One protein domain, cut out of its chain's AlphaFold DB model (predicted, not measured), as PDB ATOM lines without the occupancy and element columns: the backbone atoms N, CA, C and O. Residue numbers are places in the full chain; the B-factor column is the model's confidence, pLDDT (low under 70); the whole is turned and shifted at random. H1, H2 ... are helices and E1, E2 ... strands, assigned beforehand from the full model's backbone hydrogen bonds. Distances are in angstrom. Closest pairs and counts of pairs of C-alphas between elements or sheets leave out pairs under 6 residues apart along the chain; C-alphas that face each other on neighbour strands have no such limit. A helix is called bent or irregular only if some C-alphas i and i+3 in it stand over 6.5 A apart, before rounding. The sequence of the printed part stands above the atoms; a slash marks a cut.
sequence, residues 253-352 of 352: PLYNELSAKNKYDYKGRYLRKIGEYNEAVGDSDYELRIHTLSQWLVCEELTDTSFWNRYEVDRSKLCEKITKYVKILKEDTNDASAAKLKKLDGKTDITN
ATOM      1  N   PRO A 253      16.960  11.801 -82.702       89.38
ATOM      2  CA  PRO A 253      18.140  12.664 -82.720       89.38
ATOM      3  C   PRO A 253      19.313  12.106 -81.904       89.38
ATOM      4  O   PRO A 253      20.465  12.379 -82.235       89.38
ATOM      5  N   LEU A 254      19.048  11.296 -80.872       91.00
ATOM      6  CA  LEU A 254      20.098  10.641 -80.088       91.00
ATOM      7  C   LEU A 254      20.848   9.608 -80.939       91.00
ATOM      8  O   LEU A 254      22.074   9.554 -80.904       91.00
ATOM      9  N   TYR A 255      20.122   8.823 -81.744       90.19
ATOM     10  CA  TYR A 255      20.745   7.878 -82.673       90.19
ATOM     11  C   TYR A 255      21.626   8.601 -83.698       90.19
ATOM     12  O   TYR A 255      22.752   8.175 -83.945       90.19
ATOM     13  N   ASN A 256      21.142   9.713 -84.258       89.75
ATOM     14  CA  ASN A 256      21.897  10.490 -85.243       89.75
ATOM     15  C   ASN A 256      23.190  11.092 -84.669       89.75
ATOM     16  O   ASN A 256      24.165  11.221 -85.401       89.75
ATOM     17  N   GLU A 257      23.214  11.456 -83.383       89.69
ATOM     18  CA  GLU A 257      24.419  11.983 -82.725       89.69
ATOM     19  C   GLU A 257      25.445  10.881 -82.406       89.69
ATOM     20  O   GLU A 257      26.647  11.109 -82.521       89.69
ATOM     21  N   LEU A 258      24.985   9.684 -82.028       89.56
ATOM     22  CA  LEU A 258      25.854   8.581 -81.598       89.56
ATOM     23  C   LEU A 258      26.333   7.670 -82.735       89.56
ATOM     24  O   LEU A 258      27.341   6.975 -82.591       89.56
ATOM     25  N   SER A 259      25.598   7.601 -83.846       84.50
ATOM     26  CA  SER A 259      25.872   6.620 -84.895       84.50
ATOM     27  C   SER A 259      27.201   6.890 -85.602       84.50
ATOM     28  O   SER A 259      27.377   7.880 -86.310       84.50
ATOM     29  N   ALA A 260      28.135   5.943 -85.487       76.50
ATOM     30  CA  ALA A 260      29.385   5.958 -86.245       76.50
ATOM     31  C   ALA A 260      29.207   5.534 -87.714       76.50
ATOM     32  O   ALA A 260      30.097   5.775 -88.527       76.50
ATOM     33  N   LYS A 261      28.077   4.889 -88.051       67.25
ATOM     34  CA  LYS A 261      27.801   4.392 -89.407       67.25
ATOM     35  C   LYS A 261      27.428   5.528 -90.358       67.25
ATOM     36  O   LYS A 261      27.906   5.545 -91.483       67.25
ATOM     37  N   ASN A 262      26.637   6.488 -89.874       63.75
ATOM     38  CA  ASN A 262      26.040   7.543 -90.688       63.75
ATOM     39  C   ASN A 262      26.246   8.899 -90.001       63.75
ATOM     40  O   ASN A 262      25.432   9.310 -89.177       63.75
ATOM     41  N   LYS A 263      27.349   9.594 -90.315       63.28
ATOM     42  CA  LYS A 263      27.595  10.940 -89.777       63.28
ATOM     43  C   LYS A 263      26.694  11.949 -90.471       63.28
ATOM     44  O   LYS A 263      26.972  12.399 -91.579       63.28
ATOM     45  N   TYR A 264      25.632  12.312 -89.774       77.69
ATOM     46  CA  TYR A 264      24.742  13.383 -90.166       77.69
ATOM     47  C   TYR A 264      25.363  14.735 -89.801       77.69
ATOM     48  O   TYR A 264      25.653  15.001 -88.634       77.69
ATOM     49  N   ASP A 265      25.631  15.577 -90.798       80.88
ATOM     50  CA  ASP A 265      26.392  16.810 -90.588       80.88
ATOM     51  C   ASP A 265      25.515  18.020 -90.249       80.88
ATOM     52  O   ASP A 265      26.056  19.054 -89.848       80.88
ATOM     53  N   TYR A 266      24.187  17.875 -90.353       84.38
ATOM     54  CA  TYR A 266      23.211  18.939 -90.122       84.38
ATOM     55  C   TYR A 266      23.472  20.186 -91.004       84.38
ATOM     56  O   TYR A 266      23.284  21.317 -90.548       84.38
ATOM     57  N   LYS A 267      23.958  20.022 -92.248       85.00
ATOM     58  CA  LYS A 267      24.291  21.152 -93.148       85.00
ATOM     59  C   LYS A 267      23.456  21.246 -94.415       85.00
ATOM     60  O   LYS A 267      23.324  22.343 -94.949       85.00
ATOM     61  N   GLY A 268      22.934  20.136 -94.919       87.38
ATOM     62  CA  GLY A 268      22.122  20.106 -96.137       87.38
ATOM     63  C   GLY A 268      20.893  19.231 -95.968       87.38
ATOM     64  O   GLY A 268      20.783  18.533 -94.966       87.38
ATOM     65  N   ARG A 269      19.977  19.266 -96.935       91.88
ATOM     66  CA  ARG A 269      18.836  18.342 -96.990       91.88
ATOM     67  C   ARG A 269      19.297  16.911 -97.263       91.88
ATOM     68  O   ARG A 269      20.353  16.704 -97.870       91.88
ATOM     69  N   TYR A 270      18.515  15.949 -96.803       92.12
ATOM     70  CA  TYR A 270      18.779  14.517 -96.913       92.12
ATOM     71  C   TYR A 270      17.595  13.751 -97.484       92.12
ATOM     72  O   TYR A 270      17.827  12.791 -98.212       92.12
ATOM     73  N   LEU A 271      16.356  14.169 -97.210       93.19
ATOM     74  CA  LEU A 271      15.195  13.479 -97.773       93.19
ATOM     75  C   LEU A 271      15.049  13.836 -99.246       93.19
ATOM     76  O   LEU A 271      15.041  12.966-100.103       93.19
ATOM     77  N   ARG A 272      14.978  15.132 -99.553       93.69
ATOM     78  CA  ARG A 272      14.861  15.636-100.926       93.69
ATOM     79  C   ARG A 272      15.260  17.096-101.014       93.69
ATOM     80  O   ARG A 272      15.270  17.805-100.010       93.69
ATOM     81  N   LYS A 273      15.498  17.587-102.226       94.06
ATOM     82  CA  LYS A 273      15.426  19.030-102.489       94.06
ATOM     83  C   LYS A 273      13.968  19.441-102.660       94.06
ATOM     84  O   LYS A 273      13.171  18.688-103.215       94.06
ATOM     85  N   ILE A 274      13.618  20.635-102.194       94.38
ATOM     86  CA  ILE A 274      12.264  21.165-102.369       94.38
ATOM     87  C   ILE A 274      11.951  21.335-103.859       94.38
ATOM     88  O   ILE A 274      12.760  21.873-104.611       94.38
ATOM     89  N   GLY A 275      10.777  20.848-104.271       91.62
ATOM     90  CA  GLY A 275      10.342  20.790-105.669       91.62
ATOM     91  C   GLY A 275      10.651  19.462-106.369       91.62
ATOM     92  O   GLY A 275      10.027  19.157-107.382       91.62
ATOM     93  N   GLU A 276      11.563  18.642-105.836       94.19
ATOM     94  CA  GLU A 276      11.778  17.275-106.319       94.19
ATOM     95  C   GLU A 276      10.798  16.305-105.626       94.19
ATOM     96  O   GLU A 276      10.385  16.514-104.485       94.19
ATOM     97  N   TYR A 277      10.420  15.217-106.303       94.06
ATOM     98  CA  TYR A 277       9.510  14.181-105.782       94.06
ATOM     99  C   TYR A 277       8.091  14.655-105.406       94.06
ATOM    100  O   TYR A 277       7.347  13.893-104.790       94.06
ATOM    101  N   ASN A 278       7.667  15.871-105.775       92.81
ATOM    102  CA  ASN A 278       6.332  16.379-105.422       92.81
ATOM    103  C   ASN A 278       5.199  15.491-105.963       92.81
ATOM    104  O   ASN A 278       4.216  15.269-105.266       92.81
ATOM    105  N   GLU A 279       5.369  14.899-107.148       90.69
ATOM    106  CA  GLU A 279       4.414  13.923-107.696       90.69
ATOM    107  C   GLU A 279       4.327  12.636-106.859       90.69
ATOM    108  O   GLU A 279       3.288  11.981-106.824       90.69
ATOM    109  N   ALA A 280       5.406  12.269-106.162       91.62
ATOM    110  CA  ALA A 280       5.460  11.055-105.360       91.62
ATOM    111  C   ALA A 280       4.912  11.267-103.943       91.62
ATOM    112  O   ALA A 280       4.098  10.462-103.494       91.62
ATOM    113  N   VAL A 281       5.339  12.332-103.252       93.88
ATOM    114  CA  VAL A 281       5.085  12.533-101.808       93.88
ATOM    115  C   VAL A 281       4.301  13.810-101.475       93.88
ATOM    116  O   VAL A 281       4.010  14.072-100.306       93.88
ATOM    117  N   GLY A 282       3.938  14.605-102.483       92.81
ATOM    118  CA  GLY A 282       3.265  15.894-102.321       92.81
ATOM    119  C   GLY A 282       4.218  17.053-102.023       92.81
ATOM    120  O   GLY A 282       5.446  16.923-102.061       92.81
ATOM    121  N   ASP A 283       3.642  18.214-101.712       93.06
ATOM    122  CA  ASP A 283       4.384  19.471-101.548       93.06
ATOM    123  C   ASP A 283       4.912  19.708-100.124       93.06
ATOM    124  O   ASP A 283       5.747  20.587 -99.934       93.06
ATOM    125  N   SER A 284       4.474  18.938 -99.127       93.19
ATOM    126  CA  SER A 284       4.850  19.161 -97.724       93.19
ATOM    127  C   SER A 284       6.337  18.923 -97.439       93.19
ATOM    128  O   SER A 284       6.958  17.982 -97.938       93.19
ATOM    129  N   ASP A 285       6.919  19.754 -96.576       95.12
ATOM    130  CA  ASP A 285       8.329  19.650 -96.182       95.12
ATOM    131  C   ASP A 285       8.491  18.713 -94.973       95.12
ATOM    132  O   ASP A 285       8.602  19.136 -93.818       95.12
ATOM    133  N   TYR A 286       8.475  17.404 -95.237       93.31
ATOM    134  CA  TYR A 286       8.571  16.385 -94.187       93.31
ATOM    135  C   TYR A 286       9.910  16.404 -93.445       93.31
ATOM    136  O   TYR A 286       9.946  16.097 -92.255       93.31
ATOM    137  N   GLU A 287      11.000  16.822 -94.093       94.12
ATOM    138  CA  GLU A 287      12.301  16.955 -93.431       94.12
ATOM    139  C   GLU A 287      12.259  18.078 -92.389       94.12
ATOM    140  O   GLU A 287      12.625  17.875 -91.228       94.12
ATOM    141  N   LEU A 288      11.699  19.237 -92.757       95.12
ATOM    142  CA  LEU A 288      11.458  20.322 -91.808       95.12
ATOM    143  C   LEU A 288      10.534  19.881 -90.671       95.12
ATOM    144  O   LEU A 288      10.808  20.207 -89.512       95.12
ATOM    145  N   ARG A 289       9.481  19.107 -90.960       93.06
ATOM    146  CA  ARG A 289       8.583  18.568 -89.928       93.06
ATOM    147  C   ARG A 289       9.325  17.664 -88.942       93.06
ATOM    148  O   ARG A 289       9.252  17.896 -87.734       93.06
ATOM    149  N   ILE A 290      10.055  16.668 -89.444       91.88
ATOM    150  CA  ILE A 290      10.806  15.696 -88.636       91.88
ATOM    151  C   ILE A 290      11.833  16.403 -87.746       91.88
ATOM    152  O   ILE A 290      11.921  16.120 -86.546       91.88
ATOM    153  N   HIS A 291      12.578  17.366 -88.293       93.44
ATOM    154  CA  HIS A 291      13.606  18.061 -87.522       93.44
ATOM    155  C   HIS A 291      13.046  19.130 -86.583       93.44
ATOM    156  O   HIS A 291      13.635  19.369 -85.530       93.44
ATOM    157  N   THR A 292      11.877  19.701 -86.879       94.12
ATOM    158  CA  THR A 292      11.148  20.546 -85.919       94.12
ATOM    159  C   THR A 292      10.676  19.723 -84.714       94.12
ATOM    160  O   THR A 292      10.827  20.163 -83.575       94.12
ATOM    161  N   LEU A 293      10.174  18.502 -84.935       92.38
ATOM    162  CA  LEU A 293       9.821  17.581 -83.846       92.38
ATOM    163  C   LEU A 293      11.059  17.147 -83.051       92.38
ATOM    164  O   LEU A 293      11.035  17.177 -81.822       92.38
ATOM    165  N   SER A 294      12.160  16.824 -83.736       92.44
ATOM    166  CA  SER A 294      13.449  16.530 -83.090       92.44
ATOM    167  C   SER A 294      13.936  17.692 -82.222       92.44
ATOM    168  O   SER A 294      14.425  17.472 -81.116       92.44
ATOM    169  N   GLN A 295      13.794  18.932 -82.706       94.38
ATOM    170  CA  GLN A 295      14.177  20.131 -81.965       94.38
ATOM    171  C   GLN A 295      13.377  20.245 -80.669       94.38
ATOM    172  O   GLN A 295      13.970  20.349 -79.598       94.38
ATOM    173  N   TRP A 296      12.046  20.180 -80.756       93.50
ATOM    174  CA  TRP A 296      11.169  20.224 -79.585       93.50
ATOM    175  C   TRP A 296      11.505  19.109 -78.587       93.50
ATOM    176  O   TRP A 296      11.680  19.375 -77.397       93.50
ATOM    177  N   LEU A 297      11.699  17.883 -79.078       92.44
ATOM    178  CA  LEU A 297      12.008  16.732 -78.239       92.44
ATOM    179  C   LEU A 297      13.297  16.933 -77.424       92.44
ATOM    180  O   LEU A 297      13.307  16.672 -76.226       92.44
ATOM    181  N   VAL A 298      14.383  17.400 -78.048       94.19
ATOM    182  CA  VAL A 298      15.694  17.551 -77.380       94.19
ATOM    183  C   VAL A 298      15.764  18.815 -76.522       94.19
ATOM    184  O   VAL A 298      16.314  18.804 -75.415       94.19
ATOM    185  N   CYS A 299      15.241  19.923 -77.044       94.50
ATOM    186  CA  CYS A 299      15.382  21.231 -76.419       94.50
ATOM    187  C   CYS A 299      14.380  21.436 -75.274       94.50
ATOM    188  O   CYS A 299      14.754  22.007 -74.245       94.50
ATOM    189  N   GLU A 300      13.143  20.952 -75.423       92.00
ATOM    190  CA  GLU A 300      12.023  21.288 -74.532       92.00
ATOM    191  C   GLU A 300      11.482  20.095 -73.734       92.00
ATOM    192  O   GLU A 300      11.217  20.262 -72.548       92.00
ATOM    193  N   GLU A 301      11.331  18.912 -74.339       91.12
ATOM    194  CA  GLU A 301      10.616  17.788 -73.707       91.12
ATOM    195  C   GLU A 301      11.542  16.864 -72.891       91.12
ATOM    196  O   GLU A 301      11.401  16.724 -71.674       91.12
ATOM    197  N   LEU A 302      12.547  16.252 -73.528       92.00
ATOM    198  CA  LEU A 302      13.489  15.334 -72.878       92.00
ATOM    199  C   LEU A 302      14.607  16.107 -72.172       92.00
ATOM    200  O   LEU A 302      15.760  16.111 -72.599       92.00
ATOM    201  N   THR A 303      14.272  16.775 -71.071       92.50
ATOM    202  CA  THR A 303      15.214  17.641 -70.336       92.50
ATOM    203  C   THR A 303      16.032  16.942 -69.250       92.50
ATOM    204  O   THR A 303      16.976  17.540 -68.727       92.50
ATOM    205  N   ASP A 304      15.719  15.681 -68.936       94.50
ATOM    206  CA  ASP A 304      16.394  14.896 -67.898       94.50
ATOM    207  C   ASP A 304      17.882  14.689 -68.220       94.50
ATOM    208  O   ASP A 304      18.263  13.898 -69.084       94.50
ATOM    209  N   THR A 305      18.750  15.383 -67.488       92.75
ATOM    210  CA  THR A 305      20.205  15.294 -67.652       92.75
ATOM    211  C   THR A 305      20.753  13.907 -67.341       92.75
ATOM    212  O   THR A 305      21.738  13.500 -67.953       92.75
ATOM    213  N   SER A 306      20.116  13.141 -66.451       94.94
ATOM    214  CA  SER A 306      20.546  11.776 -66.141       94.94
ATOM    215  C   SER A 306      20.352  10.833 -67.331       94.94
ATOM    216  O   SER A 306      21.162   9.930 -67.544       94.94
ATOM    217  N   PHE A 307      19.325  11.061 -68.155       95.44
ATOM    218  CA  PHE A 307      19.137  10.340 -69.410       95.44
ATOM    219  C   PHE A 307      20.289  10.613 -70.379       95.44
ATOM    220  O   PHE A 307      20.946   9.668 -70.803       95.44
ATOM    221  N   TRP A 308      20.590  11.877 -70.673       95.62
ATOM    222  CA  TRP A 308      21.628  12.235 -71.651       95.62
ATOM    223  C   TRP A 308      23.043  11.868 -71.195       95.62
ATOM    224  O   TRP A 308      23.840  11.387 -72.001       95.62
ATOM    225  N   ASN A 309      23.330  11.993 -69.896       94.31
ATOM    226  CA  ASN A 309      24.619  11.604 -69.324       94.31
ATOM    227  C   ASN A 309      24.900  10.102 -69.476       94.31
ATOM    228  O   ASN A 309      26.050   9.730 -69.677       94.31
ATOM    229  N   ARG A 310      23.872   9.235 -69.435       96.25
ATOM    230  CA  ARG A 310      24.036   7.786 -69.679       96.25
ATOM    231  C   ARG A 310      24.538   7.467 -71.086       96.25
ATOM    232  O   ARG A 310      25.118   6.407 -71.284       96.25
ATOM    233  N   TYR A 311      24.291   8.361 -72.037       95.25
ATOM    234  CA  TYR A 311      24.726   8.230 -73.424       95.25
ATOM    235  C   TYR A 311      25.922   9.124 -73.759       95.25
ATOM    236  O   TYR A 311      26.308   9.186 -74.919       95.25
ATOM    237  N   GLU A 312      26.490   9.826 -72.773       95.69
ATOM    238  CA  GLU A 312      27.615  10.752 -72.964       95.69
ATOM    239  C   GLU A 312      27.332  11.863 -73.998       95.69
ATOM    240  O   GLU A 312      28.239  12.377 -74.654       95.69
ATOM    241  N   VAL A 313      26.064  12.272 -74.135       94.44
ATOM    242  CA  VAL A 313      25.644  13.315 -75.083       94.44
ATOM    243  C   VAL A 313      25.399  14.642 -74.372       94.44
ATOM    244  O   VAL A 313      24.592  14.746 -73.450       94.44
ATOM    245  N   ASP A 314      26.048  15.699 -74.862       94.94
ATOM    246  CA  ASP A 314      25.790  17.078 -74.446       94.94
ATOM    247  C   ASP A 314      24.489  17.583 -75.091       94.94
ATOM    248  O   ASP A 314      24.465  18.035 -76.242       94.94
ATOM    249  N   ARG A 315      23.387  17.493 -74.335       95.50
ATOM    250  CA  ARG A 315      22.045  17.907 -74.777       95.50
ATOM    251  C   ARG A 315      22.017  19.339 -75.308       95.50
ATOM    252  O   ARG A 315      21.345  19.601 -76.302       95.50
ATOM    253  N   SER A 316      22.732  20.263 -74.665       95.56
ATOM    254  CA  SER A 316      22.727  21.678 -75.050       95.56
ATOM    255  C   SER A 316      23.361  21.869 -76.426       95.56
ATOM    256  O   SER A 316      22.779  22.538 -77.279       95.56
ATOM    257  N   LYS A 317      24.498  21.210 -76.686       94.88
ATOM    258  CA  LYS A 317      25.135  21.230 -78.013       94.88
ATOM    259  C   LYS A 317      24.283  20.549 -79.078       94.88
ATOM    260  O   LYS A 317      24.202  21.050 -80.196       94.88
ATOM    261  N   LEU A 318      23.639  19.426 -78.753       93.88
ATOM    262  CA  LEU A 318      22.743  18.752 -79.694       93.88
ATOM    263  C   LEU A 318      21.533  19.634 -80.042       93.88
ATOM    264  O   LEU A 318      21.209  19.794 -81.219       93.88
ATOM    265  N   CYS A 319      20.916  20.269 -79.042       95.56
ATOM    266  CA  CYS A 319      19.840  21.237 -79.248       95.56
ATOM    267  C   CYS A 319      20.289  22.402 -80.152       95.56
ATOM    268  O   CYS A 319      19.557  22.780 -81.068       95.56
ATOM    269  N   GLU A 320      21.501  22.936 -79.962       96.00
ATOM    270  CA  GLU A 320      22.061  23.992 -80.818       96.00
ATOM    271  C   GLU A 320      22.247  23.522 -82.272       96.00
ATOM    272  O   GLU A 320      21.810  24.213 -83.200       96.00
ATOM    273  N   LYS A 321      22.825  22.330 -82.484       94.25
ATOM    274  CA  LYS A 321      22.997  21.728 -83.821       94.25
ATOM    275  C   LYS A 321      21.660  21.592 -84.551       94.25
ATOM    276  O   LYS A 321      21.527  22.076 -85.675       94.25
ATOM    277  N   ILE A 322      20.663  20.982 -83.906       93.94
ATOM    278  CA  ILE A 322      19.334  20.771 -84.498       93.94
ATOM    279  C   ILE A 322      18.642  22.115 -84.753       93.94
ATOM    280  O   ILE A 322      18.070  22.317 -85.818       93.94
ATOM    281  N   THR A 323      18.740  23.067 -83.821       95.81
ATOM    282  CA  THR A 323      18.159  24.411 -83.980       95.81
ATOM    283  C   THR A 323      18.737  25.137 -85.193       95.81
ATOM    284  O   THR A 323      17.992  25.724 -85.983       95.81
ATOM    285  N   LYS A 324      20.061  25.075 -85.379       95.69
ATOM    286  CA  LYS A 324      20.721  25.635 -86.561       95.69
ATOM    287  C   LYS A 324      20.241  24.953 -87.838       95.69
ATOM    288  O   LYS A 324      20.006  25.630 -88.833       95.69
ATOM    289  N   TYR A 325      20.058  23.639 -87.799       94.69
ATOM    290  CA  TYR A 325      19.590  22.892 -88.953       94.69
ATOM    291  C   TYR A 325      18.150  23.219 -89.347       94.69
ATOM    292  O   TYR A 325      17.884  23.518 -90.506       94.69
ATOM    293  N   VAL A 326      17.230  23.280 -88.380       95.56
ATOM    294  CA  VAL A 326      15.847  23.723 -88.616       95.56
ATOM    295  C   VAL A 326      15.816  25.130 -89.214       95.56
ATOM    296  O   VAL A 326      14.968  25.421 -90.054       95.56
ATOM    297  N   LYS A 327      16.746  26.013 -88.824       95.69
ATOM    298  CA  LYS A 327      16.877  27.333 -89.450       95.69
ATOM    299  C   LYS A 327      17.265  27.228 -90.930       95.69
ATOM    300  O   LYS A 327      16.626  27.893 -91.730       95.69
ATOM    301  N   ILE A 328      18.238  26.382 -91.279       94.81
ATOM    302  CA  ILE A 328      18.634  26.132 -92.677       94.81
ATOM    303  C   ILE A 328      17.436  25.622 -93.484       94.81
ATOM    304  O   ILE A 328      17.116  26.188 -94.520       94.81
ATOM    305  N   LEU A 329      16.716  24.616 -92.976       95.50
ATOM    306  CA  LEU A 329      15.540  24.065 -93.661       95.50
ATOM    307  C   LEU A 329      14.427  25.105 -93.872       95.50
ATOM    308  O   LEU A 329      13.701  25.049 -94.857       95.50
ATOM    309  N   LYS A 330      14.277  26.073 -92.961       96.00
ATOM    310  CA  LYS A 330      13.306  27.170 -93.107       96.00
ATOM    311  C   LYS A 330      13.682  28.177 -94.197       96.00
ATOM    312  O   LYS A 330      12.799  28.911 -94.629       96.00
ATOM    313  N   GLU A 331      14.949  28.262 -94.600       94.50
ATOM    314  CA  GLU A 331      15.405  29.239 -95.598       94.50
ATOM    315  C   GLU A 331      14.966  28.862 -97.023       94.50
ATOM    316  O   GLU A 331      14.716  29.758 -97.826       94.50
ATOM    317  N   ASP A 332      14.816  27.569 -97.327       91.94
ATOM    318  CA  ASP A 332      14.457  27.060 -98.661       91.94
ATOM    319  C   ASP A 332      13.152  26.239 -98.696       91.94
ATOM    320  O   ASP A 332      12.835  25.625 -99.715       91.94
ATOM    321  N   THR A 333      12.382  26.219 -97.603       95.19
ATOM    322  CA  THR A 333      11.109  25.485 -97.531       95.19
ATOM    323  C   THR A 333      10.017  26.098 -98.414       95.19
ATOM    324  O   THR A 333       9.849  27.317 -98.477       95.19
ATOM    325  N   ASN A 334       9.207  25.244 -99.039       93.69
ATOM    326  CA  ASN A 334       7.935  25.609 -99.675       93.69
ATOM    327  C   ASN A 334       6.728  25.452 -98.728       93.69
ATOM    328  O   ASN A 334       5.631  25.895 -99.064       93.69
ATOM    329  N   ASP A 335       6.919  24.853 -97.549       94.38
ATOM    330  CA  ASP A 335       5.876  24.582 -96.564       94.38
ATOM    331  C   ASP A 335       6.297  25.095 -95.181       94.38
ATOM    332  O   ASP A 335       6.680  24.357 -94.271       94.38
ATOM    333  N   ALA A 336       6.159  26.406 -94.980       93.06
ATOM    334  CA  ALA A 336       6.431  27.030 -93.687       93.06
ATOM    335  C   ALA A 336       5.532  26.500 -92.548       93.06
ATOM    336  O   ALA A 336       5.809  26.755 -91.371       93.06
ATOM    337  N   SER A 337       4.438  25.793 -92.863       91.81
ATOM    338  CA  SER A 337       3.564  25.189 -91.857       91.81
ATOM    339  C   SER A 337       4.159  23.918 -91.243       91.81
ATOM    340  O   SER A 337       3.868  23.634 -90.081       91.81
ATOM    341  N   ALA A 338       5.072  23.231 -91.940       91.81
ATOM    342  CA  ALA A 338       5.778  22.055 -91.429       91.81
ATOM    343  C   ALA A 338       6.564  22.343 -90.136       91.81
ATOM    344  O   ALA A 338       6.670  21.484 -89.257       91.81
ATOM    345  N   ALA A 339       7.041  23.582 -89.972       92.06
ATOM    346  CA  ALA A 339       7.726  24.044 -88.766       92.06
ATOM    347  C   ALA A 339       6.798  24.475 -87.618       92.06
ATOM    348  O   ALA A 339       7.278  24.889 -86.560       92.06
ATOM    349  N   LYS A 340       5.477  24.456 -87.817       88.50
ATOM    350  CA  LYS A 340       4.521  24.837 -86.777       88.50
ATOM    351  C   LYS A 340       4.207  23.623 -85.916       88.50
ATOM    352  O   LYS A 340       3.685  22.617 -86.392       88.50
ATOM    353  N   LEU A 341       4.488  23.754 -84.627       85.31
ATOM    354  CA  LEU A 341       3.960  22.870 -83.598       85.31
ATOM    355  C   LEU A 341       2.752  23.576 -82.979       85.31
ATOM    356  O   LEU A 341       2.864  24.726 -82.544       85.31
ATOM    357  N   LYS A 342       1.581  22.937 -83.009       77.00
ATOM    358  CA  LYS A 342       0.375  23.500 -82.389       77.00
ATOM    359  C   LYS A 342       0.520  23.390 -80.869       77.00
ATOM    360  O   LYS A 342       1.309  22.593 -80.376       77.00
ATOM    361  N   LYS A 343      -0.213  24.194 -80.102       73.62
ATOM    362  CA  LYS A 343      -0.378  23.969 -78.658       73.62
ATOM    363  C   LYS A 343      -1.850  23.702 -78.380       73.62
ATOM    364  O   LYS A 343      -2.675  24.560 -78.678       73.62
ATOM    365  N   LEU A 344      -2.157  22.542 -77.811       63.38
ATOM    366  CA  LEU A 344      -3.482  22.165 -77.325       63.38
ATOM    367  C   LEU A 344      -3.406  21.981 -75.808       63.38
ATOM    368  O   LEU A 344      -2.540  21.266 -75.308       63.38
ATOM    369  N   ASP A 345      -4.272  22.676 -75.068       74.88
ATOM    370  CA  ASP A 345      -4.362  22.604 -73.600       74.88
ATOM    371  C   ASP A 345      -3.019  22.793 -72.868       74.88
ATOM    372  O   ASP A 345      -2.688  22.107 -71.902       74.88
ATOM    373  N   GLY A 346      -2.204  23.732 -73.359       69.56
ATOM    374  CA  GLY A 346      -0.885  24.038 -72.797       69.56
ATOM    375  C   GLY A 346       0.213  23.026 -73.141       69.56
ATOM    376  O   GLY A 346       1.371  23.271 -72.808       69.56
ATOM    377  N   LYS A 347      -0.114  21.938 -73.847       69.38
ATOM    378  CA  LYS A 347       0.841  20.955 -74.365       69.38
ATOM    379  C   LYS A 347       1.079  21.169 -75.849       69.38
ATOM    380  O   LYS A 347       0.190  21.603 -76.576       69.38
ATOM    381  N   THR A 348       2.287  20.872 -76.303       76.38
ATOM    382  CA  THR A 348       2.599  20.891 -77.729       76.38
ATOM    383  C   THR A 348       1.856  19.747 -78.419       76.38
ATOM    384  O   THR A 348       2.048  18.580 -78.090       76.38
ATOM    385  N   ASP A 349       0.986  20.097 -79.356       70.62
ATOM    386  CA  ASP A 349       0.299  19.184 -80.253       70.62
ATOM    387  C   ASP A 349       1.182  18.900 -81.474       70.62
ATOM    388  O   ASP A 349       1.512  19.775 -82.284       70.62
ATOM    389  N   ILE A 350       1.596  17.638 -81.543       65.94
ATOM    390  CA  ILE A 350       2.458  17.067 -82.577       65.94
ATOM    391  C   ILE A 350       1.654  16.368 -83.682       65.94
ATOM    392  O   ILE A 350       2.246  15.917 -84.666       65.94
ATOM    393  N   THR A 351       0.327  16.305 -83.552       56.03
ATOM    394  CA  THR A 351      -0.581  15.807 -84.586       56.03
ATOM    395  C   THR A 351      -0.969  16.990 -85.471       56.03
ATOM    396  O   THR A 351      -1.583  17.951 -85.014       56.03
ATOM    397  N   ASN A 352      -0.490  17.013 -86.718       49.78
ATOM    398  CA  ASN A 352      -0.832  18.099 -87.640       49.78
ATOM    399  C   ASN A 352      -2.071  17.763 -88.448       49.78
ATOM    400  O   ASN A 352      -2.075  16.663 -89.040       49.78
TER     401      ASN A 352
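AT A GLANCE: This is residues 253 to 352 of the 352 residues of the protein "Hypothetical_protein" of Candida auris (UniProt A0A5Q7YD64). Two long helices, H3 and H5, lie side by side and run opposite ways as the core, with H4 at the end where H3 passes over to H5 and H2 sticking out beyond the other end. The short helix H1 stands crosswise beside the pair, followed by a long loop, and a small hairpin, E1 and E2, lies on the other side of H3 from H1. The printed part has 100 residues, with five named helices and then two named strands in the order H1, H2, H3, H4, H5, E1, E2; the sheet, E1 - E2, is antiparallel, and the class is mostly helix. The whole is compact, with a radius of gyration of the C-alphas of 14.5 A, and flat in outline, spanning 44 by 40 by 21 A.

IN THESE COORDINATES: H1, residues 253 to 258, begins at C-alpha 253 (18.140, 12.664, -82.720) and measures 8.8 A from first to last C-alpha. H2, residues 278 to 281, measures 5.4 A. H3, residues 286 to 301, measures 20.6 A; it is neither bent nor irregular, but only just: C-alphas 298 and 301 are 6.3 A apart. H4, residues 305 to 310, measures 8.7 A. H5, residues 315 to 332, measures 26.7 A and begins at C-alpha 315 (22.045, 17.907, -74.777). E1, residues 342 to 344, measures 6.5 A. E2, residues 347 to 349, measures 6.2 A and ends at C-alpha 349 (0.299, 19.184, -80.253).

HOW THE PARTS SIT: H3 and H5 touch at a shallow tilt of 29 degrees, opposite ways; their closest C-alphas, those of Cys 299 and Cys 319, are 5.3 A apart. H1 is close to H3 but not clearly touching, about perpendicular at 83 degrees; the closest C-alphas, of Pro 253 and Ser 294, are 6.1 A apart. H4 is close to H5 but not clearly touching, with the C-alphas of Trp 308 and Arg 315 closest at 6.5 A. H2 is apart from H3. E1 and E2 form a hairpin, antiparallel, with N 344 and O 347 at 2.8 A and N 349 and O 342 at 2.7 A, within hydrogen-bond range. Both strands are apart from H3. Every O i to N i+4 pair is within hydrogen-bond range in H1 and H4, against 11 of 12 in H3 and 13 of 14 in H5; H2 is too short for such a pair.

THE WHOLE: The two C-alphas farthest apart, of Glu 279 and Ser 306, are 44.6 A from each other. The printed part has no cut. The link from H1 to H2, 19 residues, is long. Residues 276 to 282, of which 278 to 281 belong to H2, stand free. The mean pLDDT of the printed part is 89.0; residues 261 to 263, 344, 346 to 347 and 350 to 352 are under 70.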